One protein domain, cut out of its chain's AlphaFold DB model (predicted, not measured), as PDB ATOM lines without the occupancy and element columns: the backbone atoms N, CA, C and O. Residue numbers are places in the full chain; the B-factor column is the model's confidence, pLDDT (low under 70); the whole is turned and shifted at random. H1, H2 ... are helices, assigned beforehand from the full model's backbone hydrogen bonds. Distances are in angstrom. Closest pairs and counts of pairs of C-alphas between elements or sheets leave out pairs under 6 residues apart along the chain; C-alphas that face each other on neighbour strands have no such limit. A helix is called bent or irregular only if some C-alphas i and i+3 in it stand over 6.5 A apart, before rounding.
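What this domain is: This is residues 66 to 151, 210 to 236 and 253 to 301 of the 383 residues of an uncharacterized protein of Euryarchaeota archaeon (UniProt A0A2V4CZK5). Two long helices, H1 and H4, run side by side in opposite directions and make the long axis of a rod; near the end of H1 and the beginning of H4 a second, shorter pair, H2 and H3, sits to one side, and residues 144 to 151 stick out from it. The printed part has 162 residues with four named helices, H1, H2, H3 and H4 in chain order, and no named strand: all helix. The whole is extended, with a radius of gyration of the C-alphas of 23.6 A and spans of 81 by 39 by 25 A.

How they stand to each other: Start at H1, residues 70 to 113, and look across to H4, residues 253 to 299: they touch, closest at the C-alphas of Arg 98 and Ile 263, 6.0 A, opposite ways at a shallow tilt of 20 degrees. Next find H2, residues 120 to 149, assigned as one helix by its hydrogen bonds but bent, with C-alphas 131 and 134 6.5 A apart; its arms, H2a to residue 131 and H2b from 134, stand at 23 degrees. H1 and H2a are near each other, with 7 pairs of C-alphas within 10 A. H3, residues 210 to 236, touches H2a with residues 218 to 228 alone, closest at the C-alphas of Leu 125 and Thr 221, 6.3 A. H2b touches H3 with residues 136 to 140 alone, closest at the C-alphas of Ile 136 and Tyr 211, 5.8 A. H1 and H3 are close but not clearly touching: the C-alphas of Thr 104 and Val 222, their closest, are 7.5 A apart. H2b and H4 are apart. Every O i to N i+4 pair is within hydrogen-bond range in H1, H2a, H2b and H4; in H3, 22 of 23 are.

Where its parts are: Find C-alpha 70 at (186.403, 124.527, 115.935); H1 runs 63.5 A from there. H2a measures 16.5 A, H2b 22.8 A and H3 37.6 A. H4 runs 68.0 A to C-alpha 299 at (181.976, 128.120, 128.271).

The domain as a whole: The C-alphas of Thr 116 and Gly 301, the two farthest apart, are 81.7 A apart. Residues 152 to 209 are not printed, a gap of 20.3 A between C-alphas 151 and 210, nor are 237 to 252, 24.0 A between C-alphas 236 and 253. The one link printed whole, H1 to H2, is short. Confidence is under 70 at residues 111 to 118, 229 to 236, 253 and 301.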
ATOM      1  N   ARG A  66     196.217 125.080 117.957       79.94
ATOM      2  CA  ARG A  66     195.808 126.398 118.477       79.94
ATOM      3  C   ARG A  66     195.288 127.343 117.401       79.94
ATOM      4  O   ARG A  66     194.394 128.131 117.703       79.94
ATOM      5  N   ASP A  67     195.837 127.246 116.196       82.25
ATOM      6  CA  ASP A  67     195.503 128.138 115.083       82.25
ATOM      7  C   ASP A  67     194.267 127.666 114.302       82.25
ATOM      8  O   ASP A  67     193.662 128.441 113.564       82.25
ATOM      9  N   LEU A  68     193.856 126.411 114.508       82.62
ATOM     10  CA  LEU A  68     192.719 125.803 113.824       82.62
ATOM     11  C   LEU A  68     191.381 126.245 114.419       82.62
ATOM     12  O   LEU A  68     191.233 126.470 115.626       82.62
ATOM     13  N   GLN A  69     190.358 126.324 113.575       83.19
ATOM     14  CA  GLN A  69     188.990 126.631 113.984       83.19
ATOM     15  C   GLN A  69     188.274 125.405 114.577       83.19
ATOM     16  O   GLN A  69     188.698 124.263 114.417       83.19
ATOM     17  N   THR A  70     187.165 125.620 115.296       82.44
ATOM     18  CA  THR A  70     186.403 124.527 115.935       82.44
ATOM     19  C   THR A  70     185.869 123.509 114.930       82.44
ATOM     20  O   THR A  70     185.879 122.313 115.218       82.44
ATOM     21  N   HIS A  71     185.421 123.968 113.761       83.25
ATOM     22  CA  HIS A  71     184.919 123.094 112.703       83.25
ATOM     23  C   HIS A  71     186.052 122.283 112.054       83.25
ATOM     24  O   HIS A  71     185.909 121.077 111.904       83.25
ATOM     25  N   GLU A  72     187.216 122.893 111.811       86.12
ATOM     26  CA  GLU A  72     188.407 122.205 111.287       86.12
ATOM     27  C   GLU A  72     188.892 121.102 112.242       86.12
ATOM     28  O   GLU A  72     189.226 119.999 111.815       86.12
ATOM     29  N   LEU A  73     188.864 121.356 113.557       87.38
ATOM     30  CA  LEU A  73     189.173 120.340 114.570       87.38
ATOM     31  C   LEU A  73     188.162 119.187 114.555       87.38
ATOM     32  O   LEU A  73     188.545 118.033 114.758       87.38
ATOM     33  N   ALA A  74     186.878 119.480 114.327       88.50
ATOM     34  CA  ALA A  74     185.835 118.465 114.223       88.50
ATOM     35  C   ALA A  74     185.994 117.612 112.954       88.50
ATOM     36  O   ALA A  74     185.860 116.386 113.034       88.50
ATOM     37  N   ASP A  75     186.345 118.236 111.829       91.06
ATOM     38  CA  ASP A  75     186.625 117.566 110.559       91.06
ATOM     39  C   ASP A  75     187.860 116.668 110.681       91.06
ATOM     40  O   ASP A  75     187.764 115.466 110.439       91.06
ATOM     41  N   MET A  76     188.973 117.181 111.220       89.38
ATOM     42  CA  MET A  76     190.169 116.376 111.510       89.38
ATOM     43  C   MET A  76     189.861 115.168 112.399       89.38
ATOM     44  O   MET A  76     190.344 114.056 112.174       89.38
ATOM     45  N   LEU A  77     189.042 115.360 113.434       92.62
ATOM     46  CA  LEU A  77     188.641 114.292 114.343       92.62
ATOM     47  C   LEU A  77     187.775 113.250 113.610       92.62
ATOM     48  O   LEU A  77     187.963 112.041 113.802       92.62
ATOM     49  N   SER A  78     186.849 113.697 112.759       94.00
ATOM     50  CA  SER A  78     186.041 112.835 111.892       94.00
ATOM     51  C   SER A  78     186.921 112.014 110.944       94.00
ATOM     52  O   SER A  78     186.790 110.786 110.905       94.00
ATOM     53  N   ASP A  79     187.884 112.656 110.286       93.56
ATOM     54  CA  ASP A  79     188.817 112.045 109.341       93.56
ATOM     55  C   ASP A  79     189.729 111.024 110.018       93.56
ATOM     56  O   ASP A  79     189.876 109.893 109.543       93.56
ATOM     57  N   HIS A  80     190.291 111.358 111.182       94.81
ATOM     58  CA  HIS A  80     191.087 110.418 111.966       94.81
ATOM     59  C   HIS A  80     190.248 109.226 112.447       94.81
ATOM     60  O   HIS A  80     190.717 108.088 112.394       94.81
ATOM     61  N   LYS A  81     188.989 109.435 112.862       94.12
ATOM     62  CA  LYS A  81     188.060 108.343 113.218       94.12
ATOM     63  C   LYS A  81     187.674 107.484 112.012       94.12
ATOM     64  O   LYS A  81     187.514 106.271 112.158       94.12
ATOM     65  N   ALA A  82     187.467 108.077 110.840       93.31
ATOM     66  CA  ALA A  82     187.177 107.352 109.605       93.31
ATOM     67  C   ALA A  82     188.384 106.504 109.178       93.31
ATOM     68  O   ALA A  82     188.244 105.298 108.962       93.31
ATOM     69  N   SER A  83     189.575 107.105 109.190       93.19
ATOM     70  CA  SER A  83     190.852 106.442 108.915       93.19
ATOM     71  C   SER A  83     191.114 105.291 109.887       93.19
ATOM     72  O   SER A  83     191.433 104.184 109.458       93.19
ATOM     73  N   LEU A  84     190.881 105.504 111.190       94.88
ATOM     74  CA  LEU A  84     191.009 104.464 112.212       94.88
ATOM     75  C   LEU A  84     190.077 103.279 111.926       94.88
ATOM     76  O   LEU A  84     190.526 102.137 111.945       94.88
ATOM     77  N   ARG A  85     188.797 103.538 111.622       93.88
ATOM     78  CA  ARG A  85     187.823 102.482 111.297       93.88
ATOM     79  C   ARG A  85     188.220 101.698 110.046       93.88
ATOM     80  O   ARG A  85     188.051 100.479 110.018       93.88
ATOM     81  N   SER A  86     188.743 102.376 109.026       92.75
ATOM     82  CA  SER A  86     189.239 101.736 107.801       92.75
ATOM     83  C   SER A  86     190.445 100.834 108.089       92.75
ATOM     84  O   SER A  86     190.420  99.643 107.766       92.75
ATOM     85  N   LEU A  87     191.455 101.354 108.794       92.94
ATOM     86  CA  LEU A  87     192.661 100.601 109.152       92.94
ATOM     87  C   LEU A  87     192.372  99.433 110.099       92.94
ATOM     88  O   LEU A  87     192.949  98.364 109.936       92.94
ATOM     89  N   GLU A  88     191.454  99.580 111.056       93.12
ATOM     90  CA  GLU A  88     191.047  98.481 111.940       93.12
ATOM     91  C   GLU A  88     190.385  97.332 111.165       93.12
ATOM     92  O   GLU A  88     190.685  96.167 111.433       93.12
ATOM     93  N   ARG A  89     189.545  97.642 110.166       91.75
ATOM     94  CA  ARG A  89     188.949  96.633 109.271       91.75
ATOM     95  C   ARG A  89     190.011  95.920 108.438       91.75
ATOM     96  O   ARG A  89     189.993  94.693 108.354       91.75
ATOM     97  N   GLN A  90     190.944  96.671 107.849       88.44
ATOM     98  CA  GLN A  90     192.053  96.098 107.082       88.44
ATOM     99  C   GLN A  90     192.943  95.209 107.959       88.44
ATOM    100  O   GLN A  90     193.257  94.085 107.579       88.44
ATOM    101  N   HIS A  91     193.282  95.666 109.164       92.62
ATOM    102  CA  HIS A  91     194.103  94.923 110.114       92.62
ATOM    103  C   HIS A  91     193.431  93.620 110.578       92.62
ATOM    104  O   HIS A  91     194.095  92.587 110.688       92.62
ATOM    105  N   GLU A  92     192.116  93.627 110.818       91.56
ATOM    106  CA  GLU A  92     191.384  92.400 111.149       91.56
ATOM    107  C   GLU A  92     191.287  91.446 109.946       91.56
ATOM    108  O   GLU A  92     191.482  90.237 110.094       91.56
ATOM    109  N   SER A  93     191.096  91.983 108.737       88.94
ATOM    110  CA  SER A  93     191.148  91.200 107.498       88.94
ATOM    111  C   SER A  93     192.507  90.511 107.323       88.94
ATOM    112  O   SER A  93     192.545  89.288 107.173       88.94
ATOM    113  N   MET A  94     193.618  91.244 107.470       89.75
ATOM    114  CA  MET A  94     194.974  90.684 107.383       89.75
ATOM    115  C   MET A  94     195.252  89.632 108.460       89.75
ATOM    116  O   MET A  94     195.873  88.604 108.186       89.75
ATOM    117  N   LYS A  95     194.772  89.839 109.692       91.69
ATOM    118  CA  LYS A  95     194.865  88.823 110.750       91.69
ATOM    119  C   LYS A  95     194.125  87.545 110.383       91.69
ATOM    120  O   LYS A  95     194.670  86.461 110.595       91.69
ATOM    121  N   SER A  96     192.910  87.671 109.850       86.81
ATOM    122  CA  SER A  96     192.114  86.520 109.425       86.81
ATOM    123  C   SER A  96     192.788  85.769 108.272       86.81
ATOM    124  O   SER A  96     192.896  84.548 108.338       86.81
ATOM    125  N   GLU A  97     193.350  86.483 107.287       86.44
ATOM    126  CA  GLU A  97     194.109  85.891 106.177       86.44
ATOM    127  C   GLU A  97     195.352  85.159 106.683       86.44
ATOM    128  O   GLU A  97     195.577  84.000 106.338       86.44
ATOM    129  N   ARG A  98     196.134  85.795 107.562       91.81
ATOM    130  CA  ARG A  98     197.297  85.161 108.184       91.81
ATOM    131  C   ARG A  98     196.901  83.890 108.932       91.81
ATOM    132  O   ARG A  98     197.612  82.892 108.838       91.81
ATOM    133  N   GLN A  99     195.800  83.917 109.678       86.62
ATOM    134  CA  GLN A  99     195.323  82.745 110.405       86.62
ATOM    135  C   GLN A  99     194.903  81.621 109.449       86.62
ATOM    136  O   GLN A  99     195.252  80.466 109.691       86.62
ATOM    137  N   SER A 100     194.230  81.954 108.343       81.44
ATOM    138  CA  SER A 100     193.919  80.996 107.279       81.44
ATOM    139  C   SER A 100     195.189  80.394 106.676       81.44
ATOM    140  O   SER A 100     195.288  79.174 106.603       81.44
ATOM    141  N   LEU A 101     196.203  81.202 106.338       83.38
ATOM    142  CA  LEU A 101     197.469  80.674 105.816       83.38
ATOM    143  C   LEU A 101     198.186  79.773 106.828       83.38
ATOM    144  O   LEU A 101     198.693  78.721 106.450       83.38
ATOM    145  N   ILE A 102     198.197  80.127 108.114       84.12
ATOM    146  CA  ILE A 102     198.776  79.271 109.160       84.12
ATOM    147  C   ILE A 102     198.064  77.922 109.220       84.12
ATOM    148  O   ILE A 102     198.742  76.898 109.268       84.12
ATOM    149  N   SER A 103     196.730  77.914 109.177       79.69
ATOM    150  CA  SER A 103     195.942  76.680 109.106       79.69
ATOM    151  C   SER A 103     196.321  75.863 107.864       79.69
ATOM    152  O   SER A 103     196.667  74.691 108.001       79.69
ATOM    153  N   THR A 104     196.418  76.482 106.679       78.06
ATOM    154  CA  THR A 104     196.848  75.758 105.467       78.06
ATOM    155  C   THR A 104     198.251  75.158 105.601       78.06
ATOM    156  O   THR A 104     198.456  73.997 105.260       78.06
ATOM    157  N   VAL A 105     199.219  75.889 106.167       83.75
ATOM    158  CA  VAL A 105     200.586  75.386 106.387       83.75
ATOM    159  C   VAL A 105     200.604  74.253 107.412       83.75
ATOM    160  O   VAL A 105     201.345  73.286 107.241       83.75
ATOM    161  N   GLN A 106     199.788  74.333 108.464       81.69
ATOM    162  CA  GLN A 106     199.648  73.256 109.447       81.69
ATOM    163  C   GLN A 106     199.073  71.988 108.811       81.69
ATOM    164  O   GLN A 106     199.602  70.905 109.053       81.69
ATOM    165  N   VAL A 107     198.062  72.121 107.949       78.31
ATOM    166  CA  VAL A 107     197.494  71.008 107.179       78.31
ATOM    167  C   VAL A 107     198.535  70.409 106.230       78.31
ATOM    168  O   VAL A 107     198.690  69.189 106.191       78.31
ATOM    169  N   LEU A 108     199.312  71.239 105.525       74.00
ATOM    170  CA  LEU A 108     200.389  70.780 104.642       74.00
ATOM    171  C   LEU A 108     201.500  70.049 105.414       74.00
ATOM    172  O   LEU A 108     201.941  68.983 104.984       74.00
ATOM    173  N   ARG A 109     201.911  70.561 106.582       76.56
ATOM    174  CA  ARG A 109     202.848  69.873 107.494       76.56
ATOM    175  C   ARG A 109     202.288  68.556 108.013       76.56
ATOM    176  O   ARG A 109     203.020  67.570 108.083       76.56
ATOM    177  N   GLY A 110     201.007  68.538 108.375       70.69
ATOM    178  CA  GLY A 110     200.294  67.335 108.786       70.69
ATOM    179  C   GLY A 110     200.291  66.287 107.679       70.69
ATOM    180  O   GLY A 110     200.684  65.153 107.924       70.69
ATOM    181  N   ALA A 111     199.947  66.666 106.447       65.25
ATOM    182  CA  ALA A 111     199.956  65.789 105.275       65.25
ATOM    183  C   ALA A 111     201.359  65.259 104.931       65.25
ATOM    184  O   ALA A 111     201.509  64.101 104.552       65.25
ATOM    185  N   LEU A 112     202.399  66.081 105.099       64.31
ATOM    186  CA  LEU A 112     203.796  65.662 104.945       64.31
ATOM    187  C   LEU A 112     204.210  64.631 105.998       64.31
ATOM    188  O   LEU A 112     204.899  63.660 105.682       64.31
ATOM    189  N   SER A 113     203.765  64.838 107.238       64.31
ATOM    190  CA  SER A 113     204.121  63.997 108.384       64.31
ATOM    191  C   SER A 113     203.311  62.692 108.433       64.31
ATOM    192  O   SER A 113     203.821  61.695 108.926       64.31
ATOM    193  N   SER A 114     202.092  62.685 107.874       59.62
ATOM    194  CA  SER A 114     201.172  61.532 107.758       59.62
ATOM    195  C   SER A 114     201.153  60.903 106.355       59.62
ATOM    196  O   SER A 114     200.299  60.074 106.038       59.62
ATOM    197  N   SER A 115     202.095  61.277 105.478       55.34
ATOM    198  CA  SER A 115     202.110  60.832 104.073       55.34
ATOM    199  C   SER A 115     202.206  59.310 103.894       55.34
ATOM    200  O   SER A 115     201.878  58.810 102.817       55.34
ATOM    201  N   THR A 116     202.565  58.574 104.949       56.84
ATOM    202  CA  THR A 116     202.597  57.109 105.002       56.84
ATOM    203  C   THR A 116     201.218  56.442 105.154       56.84
ATOM    204  O   THR A 116     201.160  55.222 105.049       56.84
ATOM    205  N   GLY A 117     200.113  57.192 105.329       55.97
ATOM    206  CA  GLY A 117     198.774  56.611 105.565       55.97
ATOM    207  C   GLY A 117     197.553  57.441 105.132       55.97
ATOM    208  O   GLY A 117     196.445  57.158 105.568       55.97
ATOM    209  N   MET A 118     197.696  58.470 104.285       63.62
ATOM    210  CA  MET A 118     196.541  59.324 103.939       63.62
ATOM    211  C   MET A 118     195.457  58.598 103.115       63.62
ATOM    212  O   MET A 118     195.746  58.076 102.030       63.62
ATOM    213  N   SER A 119     194.199  58.683 103.579       72.69
ATOM    214  CA  SER A 119     192.991  58.282 102.834       72.69
ATOM    215  C   SER A 119     192.926  58.960 101.454       72.69
ATOM    216  O   SER A 119     193.374  60.099 101.269       72.69
ATOM    217  N   ARG A 120     192.367  58.254 100.458       78.62
ATOM    218  CA  ARG A 120     192.228  58.748  99.074       78.62
ATOM    219  C   ARG A 120     191.441  60.062  99.014       78.62
ATOM    220  O   ARG A 120     191.799  60.936  98.227       78.62
ATOM    221  N   GLU A 121     190.452  60.225  99.888       80.19
ATOM    222  CA  GLU A 121     189.603  61.419  99.997       80.19
ATOM    223  C   GLU A 121     190.388  62.634 100.504       80.19
ATOM    224  O   GLU A 121     190.391  63.690  99.868       80.19
ATOM    225  N   ARG A 122     191.187  62.458 101.566       76.31
ATOM    226  CA  ARG A 122     192.090  63.497 102.088       76.31
ATOM    227  C   ARG A 122     193.097  63.950 101.029       76.31
ATOM    228  O   ARG A 122     193.362  65.142 100.878       76.31
ATOM    229  N   ARG A 123     193.638  63.011 100.243       79.50
ATOM    230  CA  ARG A 123     194.558  63.324  99.136       79.50
ATOM    231  C   ARG A 123     193.855  64.085  98.002       79.50
ATOM    232  O   ARG A 123     194.466  64.981  97.419       79.50
ATOM    233  N   ALA A 124     192.593  63.768  97.710       85.88
ATOM    234  CA  ALA A 124     191.793  64.490  96.724       85.88
ATOM    235  C   ALA A 124     191.508  65.937  97.163       85.88
ATOM    236  O   ALA A 124     191.740  66.856  96.379       85.88
ATOM    237  N   LEU A 125     191.112  66.160  98.422       85.06
ATOM    238  CA  LEU A 125     190.881  67.505  98.968       85.06
ATOM    239  C   LEU A 125     192.157  68.359  98.985       85.06
ATOM    240  O   LEU A 125     192.127  69.526  98.596       85.06
ATOM    241  N   LEU A 126     193.305  67.774  99.345       82.25
ATOM    242  CA  LEU A 126     194.599  68.466  99.266       82.25
ATOM    243  C   LEU A 126     194.970  68.850  97.830       82.25
ATOM    244  O   LEU A 126     195.494  69.941  97.602       82.25
ATOM    245  N   LYS A 127     194.693  67.976  96.854       86.19
ATOM    246  CA  LYS A 127     194.906  68.288  95.437       86.19
ATOM    247  C   LYS A 127     194.036  69.470  95.010       86.19
ATOM    248  O   LYS A 127     194.556  70.421  94.438       86.19
ATOM    249  N   GLN A 128     192.750  69.457  95.360       87.88
ATOM    250  CA  GLN A 128     191.850  70.570  95.062       87.88
ATOM    251  C   GLN A 128     192.306  71.885  95.718       87.88
ATOM    252  O   GLN A 128     192.228  72.941  95.095       87.88
ATOM    253  N   LEU A 129     192.812  71.840  96.956       86.12
ATOM    254  CA  LEU A 129     193.358  73.012  97.648       86.12
ATOM    255  C   LEU A 129     194.557  73.604  96.894       86.12
ATOM    256  O   LEU A 129     194.654  74.824  96.717       86.12
ATOM    257  N   ARG A 130     195.459  72.734  96.426       82.69
ATOM    258  CA  ARG A 130     196.630  73.133  95.644       82.69
ATOM    259  C   ARG A 130     196.226  73.749  94.310       82.69
ATOM    260  O   ARG A 130     196.738  74.806  93.967       82.69
ATOM    261  N   ASP A 131     195.287  73.128  93.605       88.25
ATOM    262  CA  ASP A 131     194.852  73.573  92.280       88.25
ATOM    263  C   ASP A 131     194.047  74.895  92.355       88.25
ATOM    264  O   ASP A 131     194.138  75.727  91.452       88.25
ATOM    265  N   ARG A 132     193.334  75.162  93.463       87.81
ATOM    266  CA  ARG A 132     192.604  76.429  93.698       87.81
ATOM    267  C   ARG A 132     193.501  77.610  94.077       87.81
ATOM    268  O   ARG A 132     193.207  78.748  93.717       87.81
ATOM    269  N   THR A 133     194.597  77.368  94.793       85.12
ATOM    270  CA  THR A 133     195.517  78.426  95.255       85.12
ATOM    271  C   THR A 133     196.027  79.358  94.133       85.12
ATOM    272  O   THR A 133     195.968  80.579  94.318       85.12
ATOM    273  N   PRO A 134     196.491  78.871  92.962       89.69
ATOM    274  CA  PRO A 134     196.904  79.751  91.868       89.69
ATOM    275  C   PRO A 134     195.733  80.545  91.273       89.69
ATOM    276  O   PRO A 134     195.916  81.717  90.944       89.69
ATOM    277  N   LEU A 135     194.527  79.966  91.202       91.56
ATOM    278  CA  LEU A 135     193.328  80.665  90.723       91.56
ATOM    279  C   LEU A 135     192.996  81.857  91.629       91.56
ATOM    280  O   LEU A 135     192.827  82.974  91.143       91.56
ATOM    281  N   ILE A 136     193.025  81.650  92.948       89.69
ATOM    282  CA  ILE A 136     192.809  82.707  93.949       89.69
ATOM    283  C   ILE A 136     193.840  83.829  93.797       89.69
ATOM    284  O   ILE A 136     193.484  85.009  93.810       89.69
ATOM    285  N   ASN A 137     195.118  83.475  93.632       86.81
ATOM    286  CA  ASN A 137     196.179  84.460  93.437       86.81
ATOM    287  C   ASN A 137     196.011  85.234  92.119       86.81
ATOM    288  O   ASN A 137     196.274  86.436  92.097       86.81
ATOM    289  N   SER A 138     195.547  84.585  91.045       92.00
ATOM    290  CA  SER A 138     195.316  85.238  89.751       92.00
ATOM    291  C   SER A 138     194.181  86.267  89.810       92.00
ATOM    292  O   SER A 138     194.383  87.415  89.416       92.00
ATOM    293  N   GLU A 139     193.035  85.913  90.404       91.00
ATOM    294  CA  GLU A 139     191.888  86.821  90.546       91.00
ATOM    295  C   GLU A 139     192.192  87.962  91.528       91.00
ATOM    296  O   GLU A 139     191.829  89.114  91.282       91.00
ATOM    297  N   ARG A 140     192.951  87.687  92.601       89.06
ATOM    298  CA  ARG A 140     193.459  88.735  93.499       89.06
ATOM    299  C   ARG A 140     194.380  89.703  92.757       89.06
ATOM    300  O   ARG A 140     194.189  90.908  92.866       89.06
ATOM    301  N   SER A 141     195.352  89.191  92.004       91.75
ATOM    302  CA  SER A 141     196.316  90.030  91.276       91.75
ATOM    303  C   SER A 141     195.614  90.896  90.232       91.75
ATOM    304  O   SER A 141     195.899  92.085  90.124       91.75
ATOM    305  N   ARG A 142     194.628  90.327  89.523       91.75
ATOM    306  CA  ARG A 142     193.776  91.058  88.580       91.75
ATOM    307  C   ARG A 142     193.022  92.191  89.275       91.75
ATOM    308  O   ARG A 142     193.131  93.337  88.847       91.75
ATOM    309  N   ARG A 143     192.328  91.903  90.379       91.88
ATOM    310  CA  ARG A 143     191.620  92.909  91.185       91.88
ATOM    311  C   ARG A 143     192.561  94.015  91.675       91.88
ATOM    312  O   ARG A 143     192.240  95.196  91.573       91.88
ATOM    313  N   ASP A 144     193.719  93.642  92.207       90.81
ATOM    314  CA  ASP A 144     194.653  94.586  92.824       90.81
ATOM    315  C   ASP A 144     195.322  95.482  91.777       90.81
ATOM    316  O   ASP A 144     195.442  96.682  92.008       90.81
ATOM    317  N   SER A 145     195.664  94.945  90.600       93.06
ATOM    318  CA  SER A 145     196.204  95.739  89.487       93.06
ATOM    319  C   SER A 145     195.234  96.832  89.021       93.06
ATOM    320  O   SER A 145     195.638  97.975  88.810       93.06
ATOM    321  N   ILE A 146     193.937  96.519  88.951       90.38
ATOM    322  CA  ILE A 146     192.902  97.484  88.560       90.38
ATOM    323  C   ILE A 146     192.662  98.499  89.682       90.38
ATOM    324  O   ILE A 146     192.572  99.694  89.421       90.38
ATOM    325  N   ASN A 147     192.607  98.058  90.941       88.62
ATOM    326  CA  ASN A 147     192.407  98.957  92.082       88.62
ATOM    327  C   ASN A 147     193.588  99.907  92.328       88.62
ATOM    328  O   ASN A 147     193.384 100.988  92.875       88.62
ATOM    329  N   GLN A 148     194.805  99.531  91.928       87.81
ATOM    330  CA  GLN A 148     195.952 100.441  91.931       87.81
ATOM    331  C   GLN A 148     195.780 101.570  90.907       87.81
ATOM    332  O   GLN A 148     196.154 102.703  91.194       87.81
ATOM    333  N   CYS A 149     195.189 101.277  89.746       87.44
ATOM    334  CA  CYS A 149     194.937 102.270  88.702       87.44
ATOM    335  C   CYS A 149     193.694 103.128  89.000       87.44
ATOM    336  O   CYS A 149     193.673 104.318  88.701       87.44
ATOM    337  N   ILE A 150     192.655 102.530  89.594       89.56
ATOM    338  CA  ILE A 150     191.344 103.151  89.815       89.56
ATOM    339  C   ILE A 150     191.028 103.177  91.307       89.56
ATOM    340  O   ILE A 150     190.522 102.208  91.888       89.56
ATOM    341  N   SER A 151     191.284 104.333  91.917       85.31
ATOM    342  CA  SER A 151     191.003 104.577  93.334       85.31
ATOM    343  C   SER A 151     189.504 104.672  93.672       85.31
ATOM    344  O   SER A 151     189.112 104.114  94.700       85.31
ATOM    345  N   ARG A 210     184.427  86.464  92.273       92.38
ATOM    346  CA  ARG A 210     185.070  85.155  92.044       92.38
ATOM    347  C   ARG A 210     186.091  84.811  93.121       92.38
ATOM    348  O   ARG A 210     186.120  83.695  93.624       92.38
ATOM    349  N   TYR A 211     186.908  85.781  93.525       92.00
ATOM    350  CA  TYR A 211     187.842  85.608  94.635       92.00
ATOM    351  C   TYR A 211     187.114  85.239  95.939       92.00
ATOM    352  O   TYR A 211     187.562  84.342  96.649       92.00
ATOM    353  N   ILE A 212     185.991  85.892  96.265       90.94
ATOM    354  CA  ILE A 212     185.204  85.570  97.467       90.94
ATOM    355  C   ILE A 212     184.655  84.140  97.394       90.94
ATOM    356  O   ILE A 212     184.734  83.420  98.388       90.94
ATOM    357  N   GLU A 213     184.116  83.731  96.247       93.88
ATOM    358  CA  GLU A 213     183.597  82.376  96.018       93.88
ATOM    359  C   GLU A 213     184.695  81.325  96.203       93.88
ATOM    360  O   GLU A 213     184.561  80.440  97.048       93.88
ATOM    361  N   LEU A 214     185.842  81.498  95.537       90.94
ATOM    362  CA  LEU A 214     186.990  80.599  95.681       90.94
ATOM    363  C   LEU A 214     187.505  80.536  97.124       90.94
ATOM    364  O   LEU A 214     187.889  79.470  97.601       90.94
ATOM    365  N   MET A 215     187.493  81.656  97.852       87.00
ATOM    366  CA  MET A 215     187.869  81.683  99.267       87.00
ATOM    367  C   MET A 215     186.855  80.962 100.165       87.00
ATOM    368  O   MET A 215     187.252  80.394 101.186       87.00
ATOM    369  N   ARG A 216     185.559  80.982  99.829       90.31
ATOM    370  CA  ARG A 216     184.525  80.214 100.546       90.31
ATOM    371  C   ARG A 216     184.713  78.722 100.316       90.31
ATOM    372  O   ARG A 216     184.847  77.994 101.296       90.31
ATOM    373  N   GLU A 217     184.859  78.303  99.062       89.88
ATOM    374  CA  GLU A 217     185.159  76.909  98.714       89.88
ATOM    375  C   GLU A 217     186.452  76.429  99.381       89.88
ATOM    376  O   GLU A 217     186.519  75.332  99.930       89.88
ATOM    377  N   GLN A 218     187.497  77.264  99.387       86.38
ATOM    378  CA  GLN A 218     188.752  76.929 100.046       86.38
ATOM    379  C   GLN A 218     188.546  76.699 101.549       86.38
ATOM    380  O   GLN A 218     189.057  75.721 102.093       86.38
ATOM    381  N   ARG A 219     187.760  77.547 102.224       86.94
ATOM    382  CA  ARG A 219     187.412  77.349 103.641       86.94
ATOM    383  C   ARG A 219     186.633  76.059 103.867       86.94
ATOM    384  O   ARG A 219     186.892  75.391 104.860       86.94
ATOM    385  N   GLU A 220     185.717  75.702 102.976       89.00
ATOM    386  CA  GLU A 220     184.971  74.440 103.050       89.00
ATOM    387  C   GLU A 220     185.892  73.231 102.875       89.00
ATOM    388  O   GLU A 220     185.840  72.310 103.683       89.00
ATOM    389  N   THR A 221     186.824  73.266 101.916       85.88
ATOM    390  CA  THR A 221     187.812  72.182 101.772       85.88
ATOM    391  C   THR A 221     188.739  72.045 102.973       85.88
ATOM    392  O   THR A 221     189.117  70.932 103.322       85.88
ATOM    393  N   VAL A 222     189.096  73.156 103.627       84.81
ATOM    394  CA  VAL A 222     189.889  73.124 104.863       84.81
ATOM    395  C   VAL A 222     189.076  72.525 106.009       84.81
ATOM    396  O   VAL A 222     189.601  71.672 106.710       84.81
ATOM    397  N   LYS A 223     187.795  72.892 106.153       87.12
ATOM    398  CA  LYS A 223     186.905  72.267 107.143       87.12
ATOM    399  C   LYS A 223     186.783  70.759 106.929       87.12
ATOM    400  O   LYS A 223     187.010  70.016 107.872       87.12
ATOM    401  N   GLY A 224     186.547  70.310 105.694       85.19
ATOM    402  CA  GLY A 224     186.497  68.876 105.385       85.19
ATOM    403  C   GLY A 224     187.830  68.155 105.635       85.19
ATOM    404  O   GLY A 224     187.848  66.998 106.041       85.19
ATOM    405  N   LEU A 225     188.971  68.830 105.443       82.12
ATOM    406  CA  LEU A 225     190.288  68.285 105.800       82.12
ATOM    407  C   LEU A 225     190.502  68.179 107.316       82.12
ATOM    408  O   LEU A 225     191.187  67.251 107.749       82.12
ATOM    409  N   ASP A 226     189.961  69.118 108.093       79.25
ATOM    410  CA  ASP A 226     189.996  69.091 109.557       79.25
ATOM    411  C   ASP A 226     189.056  68.000 110.110       79.25
ATOM    412  O   ASP A 226     189.479  67.221 110.957       79.25
ATOM    413  N   GLU A 227     187.849  67.845 109.557       84.62
ATOM    414  CA  GLU A 227     186.897  66.777 109.914       84.62
ATOM    415  C   GLU A 227     187.490  65.378 109.664       84.62
ATOM    416  O   GLU A 227     187.567  64.554 110.574       84.62
ATOM    417  N   LEU A 228     188.046  65.136 108.469       77.50
ATOM    418  CA  LEU A 228     188.728  63.872 108.150       77.50
ATOM    419  C   LEU A 228     189.973  63.627 109.014       77.50
ATOM    420  O   LEU A 228     190.414  62.484 109.178       77.50
ATOM    421  N   ARG A 229     190.601  64.688 109.532       69.12
ATOM    422  CA  ARG A 229     191.723  64.573 110.468       69.12
ATOM    423  C   ARG A 229     191.240  64.161 111.854       69.12
ATOM    424  O   ARG A 229     191.931  63.372 112.486       69.12
ATOM    425  N   ASP A 230     190.106  64.667 112.317       66.94
ATOM    426  CA  ASP A 230     189.534  64.269 113.603       66.94
ATOM    427  C   ASP A 230     189.085  62.794 113.570       66.94
ATOM    428  O   ASP A 230     189.338  62.052 114.520       66.94
ATOM    429  N   GLU A 231     188.542  62.331 112.439       62.84
ATOM    430  CA  GLU A 231     188.169  60.924 112.215       62.84
ATOM    431  C   GLU A 231     189.388  59.993 112.106       62.84
ATOM    432  O   GLU A 231     189.450  58.949 112.755       62.84
ATOM    433  N   SER A 232     190.406  60.374 111.322       57.03
ATOM    434  CA  SER A 232     191.647  59.589 111.223       57.03
ATOM    435  C   SER A 232     192.516  59.675 112.476       57.03
ATOM    436  O   SER A 232     193.234  58.727 112.753       57.03
ATOM    437  N   GLY A 233     192.427  60.746 113.268       56.16
ATOM    438  CA  GLY A 233     193.121  60.878 114.550       56.16
ATOM    439  C   GLY A 233     192.649  59.864 115.595       56.16
ATOM    440  O   GLY A 233     193.475  59.359 116.349       56.16
ATOM    441  N   GLN A 234     191.360  59.502 115.584       49.56
ATOM    442  CA  GLN A 234     190.827  58.410 116.412       49.56
ATOM    443  C   GLN A 234     191.397  57.045 115.990       49.56
ATOM    444  O   GLN A 234     191.755  56.234 116.836       49.56
ATOM    445  N   VAL A 235     191.561  56.815 114.684       46.34
ATOM    446  CA  VAL A 235     192.088  55.554 114.123       46.34
ATOM    447  C   VAL A 235     193.626  55.472 114.199       46.34
ATOM    448  O   VAL A 235     194.206  54.395 114.364       46.34
ATOM    449  N   GLU A 236     194.323  56.605 114.103       43.81
ATOM    450  CA  GLU A 236     195.780  56.706 114.237       43.81
ATOM    451  C   GLU A 236     196.230  56.560 115.705       43.81
ATOM    452  O   GLU A 236     197.279  55.961 115.933       43.81
ATOM    453  N   ARG A 253     208.343  71.085 100.442       69.44
ATOM    454  CA  ARG A 253     209.178  71.934 101.326       69.44
ATOM    455  C   ARG A 253     209.425  73.356 100.790       69.44
ATOM    456  O   ARG A 253     209.835  74.216 101.560       69.44
ATOM    457  N   LYS A 254     209.246  73.591  99.483       79.44
ATOM    458  CA  LYS A 254     209.389  74.919  98.850       79.44
ATOM    459  C   LYS A 254     208.126  75.763  99.029       79.44
ATOM    460  O   LYS A 254     208.219  76.835  99.606       79.44
ATOM    461  N   GLU A 255     206.962  75.225  98.674       75.94
ATOM    462  CA  GLU A 255     205.661  75.880  98.890       75.94
ATOM    463  C   GLU A 255     205.426  76.195 100.379       75.94
ATOM    464  O   GLU A 255     204.988  77.286 100.730       75.94
ATOM    465  N   GLU A 256     205.808  75.288 101.288       78.69
ATOM    466  CA  GLU A 256     205.743  75.552 102.730       78.69
ATOM    467  C   GLU A 256     206.657  76.717 103.153       78.69
ATOM    468  O   GLU A 256     206.300  77.505 104.029       78.69
ATOM    469  N   LYS A 257     207.844  76.847 102.547       85.12
ATOM    470  CA  LYS A 257     208.754  77.969 102.817       85.12
ATOM    471  C   LYS A 257     208.184  79.281 102.298       85.12
ATOM    472  O   LYS A 257     208.144  80.229 103.068       85.12
ATOM    473  N   GLU A 258     207.681  79.311 101.068       85.38
ATOM    474  CA  GLU A 258     207.055  80.497 100.466       85.38
ATOM    475  C   GLU A 258     205.841  80.969 101.284       85.38
ATOM    476  O   GLU A 258     205.698  82.156 101.583       85.38
ATOM    477  N   LEU A 259     204.993  80.039 101.742       82.88
ATOM    478  CA  LEU A 259     203.880  80.363 102.636       82.88
ATOM    479  C   LEU A 259     204.364  80.871 104.000       82.88
ATOM    480  O   LEU A 259     203.788  81.818 104.531       82.88
ATOM    481  N   ASN A 260     205.428  80.295 104.567       87.25
ATOM    482  CA  ASN A 260     206.011  80.779 105.824       87.25
ATOM    483  C   ASN A 260     206.644  82.173 105.680       87.25
ATOM    484  O   ASN A 260     206.477  83.014 106.568       87.25
ATOM    485  N   GLU A 261     207.334  82.448 104.574       90.75
ATOM    486  CA  GLU A 261     207.858  83.775 104.238       90.75
ATOM    487  C   GLU A 261     206.714  84.786 104.125       90.75
ATOM    488  O   GLU A 261     206.754  85.840 104.762       90.75
ATOM    489  N   ARG A 262     205.621  84.426 103.441       86.81
ATOM    490  CA  ARG A 262     204.418  85.263 103.344       86.81
ATOM    491  C   ARG A 262     203.737  85.495 104.695       86.81
ATOM    492  O   ARG A 262     203.337  86.620 104.987       86.81
ATOM    493  N   ILE A 263     203.628  84.472 105.546       89.88
ATOM    494  CA  ILE A 263     203.112  84.604 106.922       89.88
ATOM    495  C   ILE A 263     203.979  85.576 107.731       89.88
ATOM    496  O   ILE A 263     203.449  86.348 108.533       89.88
ATOM    497  N   SER A 264     205.294  85.548 107.518       89.06
ATOM    498  CA  SER A 264     206.253  86.416 108.205       89.06
ATOM    499  C   SER A 264     206.155  87.860 107.699       89.06
ATOM    500  O   SER A 264     206.026  88.776 108.504       89.06
ATOM    501  N   SER A 265     206.055  88.062 106.382       92.88
ATOM    502  CA  SER A 265     205.776  89.375 105.784       92.88
ATOM    503  C   SER A 265     204.448  89.963 106.278       92.88
ATOM    504  O   SER A 265     204.391  91.135 106.648       92.88
ATOM    505  N   MET A 266     203.374  89.165 106.342       89.44
ATOM    506  CA  MET A 266     202.090  89.625 106.893       89.44
ATOM    507  C   MET A 266     202.183  89.963 108.383       89.44
ATOM    508  O   MET A 266     201.518  90.888 108.840       89.44
ATOM    509  N   LEU A 267     202.994  89.241 109.162       91.94
ATOM    510  CA  LEU A 267     203.237  89.584 110.566       91.94
ATOM    511  C   LEU A 267     203.855  90.970 110.715       91.94
ATOM    512  O   LEU A 267     203.449  91.718 111.606       91.94
ATOM    513  N   ASP A 268     204.817  91.305 109.863       93.56
ATOM    514  CA  ASP A 268     205.476  92.604 109.904       93.56
ATOM    515  C   ASP A 268     204.534  93.726 109.454       93.56
ATOM    516  O   ASP A 268     204.432  94.739 110.147       93.56
ATOM    517  N   GLN A 269     203.721  93.501 108.417       92.44
ATOM    518  CA  GLN A 269     202.661  94.437 108.013       92.44
ATOM    519  C   GLN A 269     201.608  94.646 109.116       92.44
ATOM    520  O   GLN A 269     201.226  95.778 109.402       92.44
ATOM    521  N   ILE A 270     201.176  93.579 109.803       92.38
ATOM    522  CA  ILE A 270     200.250  93.667 110.948       92.38
ATOM    523  C   ILE A 270     200.871  94.491 112.085       92.38
ATOM    524  O   ILE A 270     200.183  95.282 112.735       92.38
ATOM    525  N   ARG A 271     202.171  94.314 112.359       92.69
ATOM    526  CA  ARG A 271     202.881  95.107 113.374       92.69
ATOM    527  C   ARG A 271     202.941  96.582 112.988       92.69
ATOM    528  O   ARG A 271     202.772  97.409 113.883       92.69
ATOM    529  N   GLU A 272     203.156  96.899 111.715       94.12
ATOM    530  CA  GLU A 272     203.205  98.278 111.223       94.12
ATOM    531  C   GLU A 272     201.832  98.953 111.293       94.12
ATOM    532  O   GLU A 272     201.687  99.956 111.991       94.12
ATOM    533  N   GLN A 273     200.782  98.321 110.756       92.19
ATOM    534  CA  GLN A 273     199.402  98.811 110.891       92.19
ATOM    535  C   GLN A 273     198.996  98.997 112.357       92.19
ATOM    536  O   GLN A 273     198.280  99.930 112.711       92.19
ATOM    537  N   ARG A 274     199.477  98.141 113.266       93.38
ATOM    538  CA  ARG A 274     199.225  98.313 114.700       93.38
ATOM    539  C   ARG A 274     199.899  99.565 115.267       93.38
ATOM    540  O   ARG A 274     199.350 100.164 116.195       93.38
ATOM    541  N   LYS A 275     201.078  99.958 114.774       94.50
ATOM    542  CA  LYS A 275     201.712 101.229 115.161       94.50
ATOM    543  C   LYS A 275     200.883 102.407 114.662       94.50
ATOM    544  O   LYS A 275     200.611 103.291 115.469       94.50
ATOM    545  N   GLU A 276     200.421 102.369 113.414       93.06
ATOM    546  CA  GLU A 276     199.555 103.400 112.824       93.06
ATOM    547  C   GLU A 276     198.223 103.533 113.573       93.06
ATOM    548  O   GLU A 276     197.860 104.627 113.994       93.06
ATOM    549  N   ILE A 277     197.542 102.418 113.862       93.94
ATOM    550  CA  ILE A 277     196.317 102.392 114.680       93.94
ATOM    551  C   ILE A 277     196.571 103.022 116.052       93.94
ATOM    552  O   ILE A 277     195.777 103.824 116.541       93.94
ATOM    553  N   ASN A 278     197.683 102.671 116.703       94.75
ATOM    554  CA  ASN A 278     198.028 103.248 118.000       94.75
ATOM    555  C   ASN A 278     198.365 104.740 117.901       94.75
ATOM    556  O   ASN A 278     198.074 105.477 118.843       94.75
ATOM    557  N   TRP A 279     198.986 105.178 116.805       94.56
ATOM    558  CA  TRP A 279     199.255 106.585 116.535       94.56
ATOM    559  C   TRP A 279     197.945 107.353 116.335       94.56
ATOM    560  O   TRP A 279     197.688 108.276 117.102       94.56
ATOM    561  N   LEU A 280     197.046 106.887 115.462       93.44
ATOM    562  CA  LEU A 280     195.724 107.489 115.252       93.44
ATOM    563  C   LEU A 280     194.887 107.534 116.530       93.44
ATOM    564  O   LEU A 280     194.243 108.533 116.809       93.44
ATOM    565  N   ARG A 281     194.910 106.486 117.363       93.75
ATOM    566  CA  ARG A 281     194.204 106.501 118.658       93.75
ATOM    567  C   ARG A 281     194.746 107.569 119.608       93.75
ATOM    568  O   ARG A 281     193.972 108.165 120.353       93.75
ATOM    569  N   ARG A 282     196.065 107.800 119.607       93.38
ATOM    570  CA  ARG A 282     196.681 108.887 120.384       93.38
ATOM    571  C   ARG A 282     196.310 110.241 119.804       93.38
ATOM    572  O   ARG A 282     196.007 111.136 120.581       93.38
ATOM    573  N   GLU A 283     196.292 110.353 118.483       92.69
ATOM    574  CA  GLU A 283     195.972 111.582 117.767       92.69
ATOM    575  C   GLU A 283     194.512 111.996 117.961       92.69
ATOM    576  O   GLU A 283     194.231 113.112 118.379       92.69
ATOM    577  N   ILE A 284     193.578 111.054 117.825       93.44
ATOM    578  CA  ILE A 284     192.167 111.256 118.172       93.44
ATOM    579  C   ILE A 284     192.045 111.698 119.631       93.44
ATOM    580  O   ILE A 284     191.320 112.642 119.917       93.44
ATOM    581  N   GLY A 285     192.762 111.050 120.556       93.31
ATOM    582  CA  GLY A 285     192.771 111.452 121.963       93.31
ATOM    583  C   GLY A 285     193.337 112.858 122.186       93.31
ATOM    584  O   GLY A 285     192.812 113.593 123.020       93.31
ATOM    585  N   ARG A 286     194.369 113.249 121.431       93.00
ATOM    586  CA  ARG A 286     194.989 114.580 121.453       93.00
ATOM    587  C   ARG A 286     194.005 115.641 120.965       93.00
ATOM    588  O   ARG A 286     193.680 116.535 121.745       93.00
ATOM    589  N   VAL A 287     193.464 115.495 119.758       92.25
ATOM    590  CA  VAL A 287     192.507 116.436 119.150       92.25
ATOM    591  C   VAL A 287     191.204 116.520 119.950       92.25
ATOM    592  O   VAL A 287     190.721 117.617 120.227       92.25
ATOM    593  N   ASP A 288     190.655 115.389 120.405       91.56
ATOM    594  CA  ASP A 288     189.452 115.354 121.253       91.56
ATOM    595  C   ASP A 288     189.709 116.033 122.608       91.56
ATOM    596  O   ASP A 288     188.894 116.822 123.083       91.56
ATOM    597  N   SER A 289     190.875 115.800 123.226       90.88
ATOM    598  CA  SER A 289     191.231 116.486 124.473       90.88
ATOM    599  C   SER A 289     191.369 117.997 124.288       90.88
ATOM    600  O   SER A 289     190.868 118.746 125.126       90.88
ATOM    601  N   PHE A 290     191.973 118.444 123.185       88.31
ATOM    602  CA  PHE A 290     192.104 119.861 122.861       88.31
ATOM    603  C   PHE A 290     190.738 120.506 122.609       88.31
ATOM    604  O   PHE A 290     190.430 121.538 123.198       88.31
ATOM    605  N   SER A 291     189.882 119.841 121.831       85.88
ATOM    606  CA  SER A 291     188.512 120.288 121.556       85.88
ATOM    607  C   SER A 291     187.702 120.446 122.849       85.88
ATOM    608  O   SER A 291     187.064 121.471 123.055       85.88
ATOM    609  N   ARG A 292     187.811 119.492 123.787       87.62
ATOM    610  CA  ARG A 292     187.161 119.576 125.111       87.62
ATOM    611  C   ARG A 292     187.727 120.683 125.999       87.62
ATOM    612  O   ARG A 292     186.992 121.235 126.815       87.62
ATOM    613  N   ILE A 293     189.032 120.954 125.930       85.56
ATOM    614  CA  ILE A 293     189.659 122.058 126.675       85.56
ATOM    615  C   ILE A 293     189.149 123.388 126.123       85.56
ATOM    616  O   ILE A 293     188.706 124.229 126.900       85.56
ATOM    617  N   ARG A 294     189.129 123.535 124.797       80.62
ATOM    618  CA  ARG A 294     188.625 124.725 124.115       80.62
ATOM    619  C   ARG A 294     187.150 124.980 124.416       80.62
ATOM    620  O   ARG A 294     186.810 126.079 124.824       80.62
ATOM    621  N   GLU A 295     186.299 123.961 124.318       82.88
ATOM    622  CA  GLU A 295     184.869 124.077 124.635       82.88
ATOM    623  C   GLU A 295     184.640 124.510 126.097       82.88
ATOM    624  O   GLU A 295     183.751 125.306 126.395       82.88
ATOM    625  N   LYS A 296     185.459 124.009 127.034       81.94
ATOM    626  CA  LYS A 296     185.421 124.448 128.437       81.94
ATOM    627  C   LYS A 296     185.871 125.897 128.595       81.94
ATOM    628  O   LYS A 296     185.239 126.630 129.349       81.94
ATOM    629  N   ASP A 297     186.945 126.299 127.925       76.56
ATOM    630  CA  ASP A 297     187.451 127.671 127.982       76.56
ATOM    631  C   ASP A 297     186.426 128.661 127.390       76.56
ATOM    632  O   ASP A 297     186.122 129.666 128.035       76.56
ATOM    633  N   GLU A 298     185.785 128.314 126.267       74.31
ATOM    634  CA  GLU A 298     184.687 129.078 125.654       74.31
ATOM    635  C   GLU A 298     183.475 129.203 126.599       74.31
ATOM    636  O   GLU A 298     182.972 130.305 126.818       74.31
ATOM    637  N   LYS A 299     183.053 128.109 127.255       75.12
ATOM    638  CA  LYS A 299     181.976 128.120 128.271       75.12
ATOM    639  C   LYS A 299     182.301 128.967 129.501       75.12
ATOM    640  O   LYS A 299     181.395 129.480 130.153       75.12
ATOM    641  N   HIS A 300     183.580 129.100 129.838       72.62
ATOM    642  CA  HIS A 300     184.053 129.944 130.933       72.62
ATOM    643  C   HIS A 300     184.356 131.387 130.498       72.62
ATOM    644  O   HIS A 300     184.881 132.148 131.311       72.62
ATOM    645  N   GLY A 301     184.049 131.766 129.251       59.44
ATOM    646  CA  GLY A 301     184.306 133.104 128.715       59.44
ATOM    647  C   GLY A 301     185.790 133.424 128.515       59.44
ATOM    648  O   GLY A 301     186.127 134.562 128.209       59.44
TER     649      GLY A 301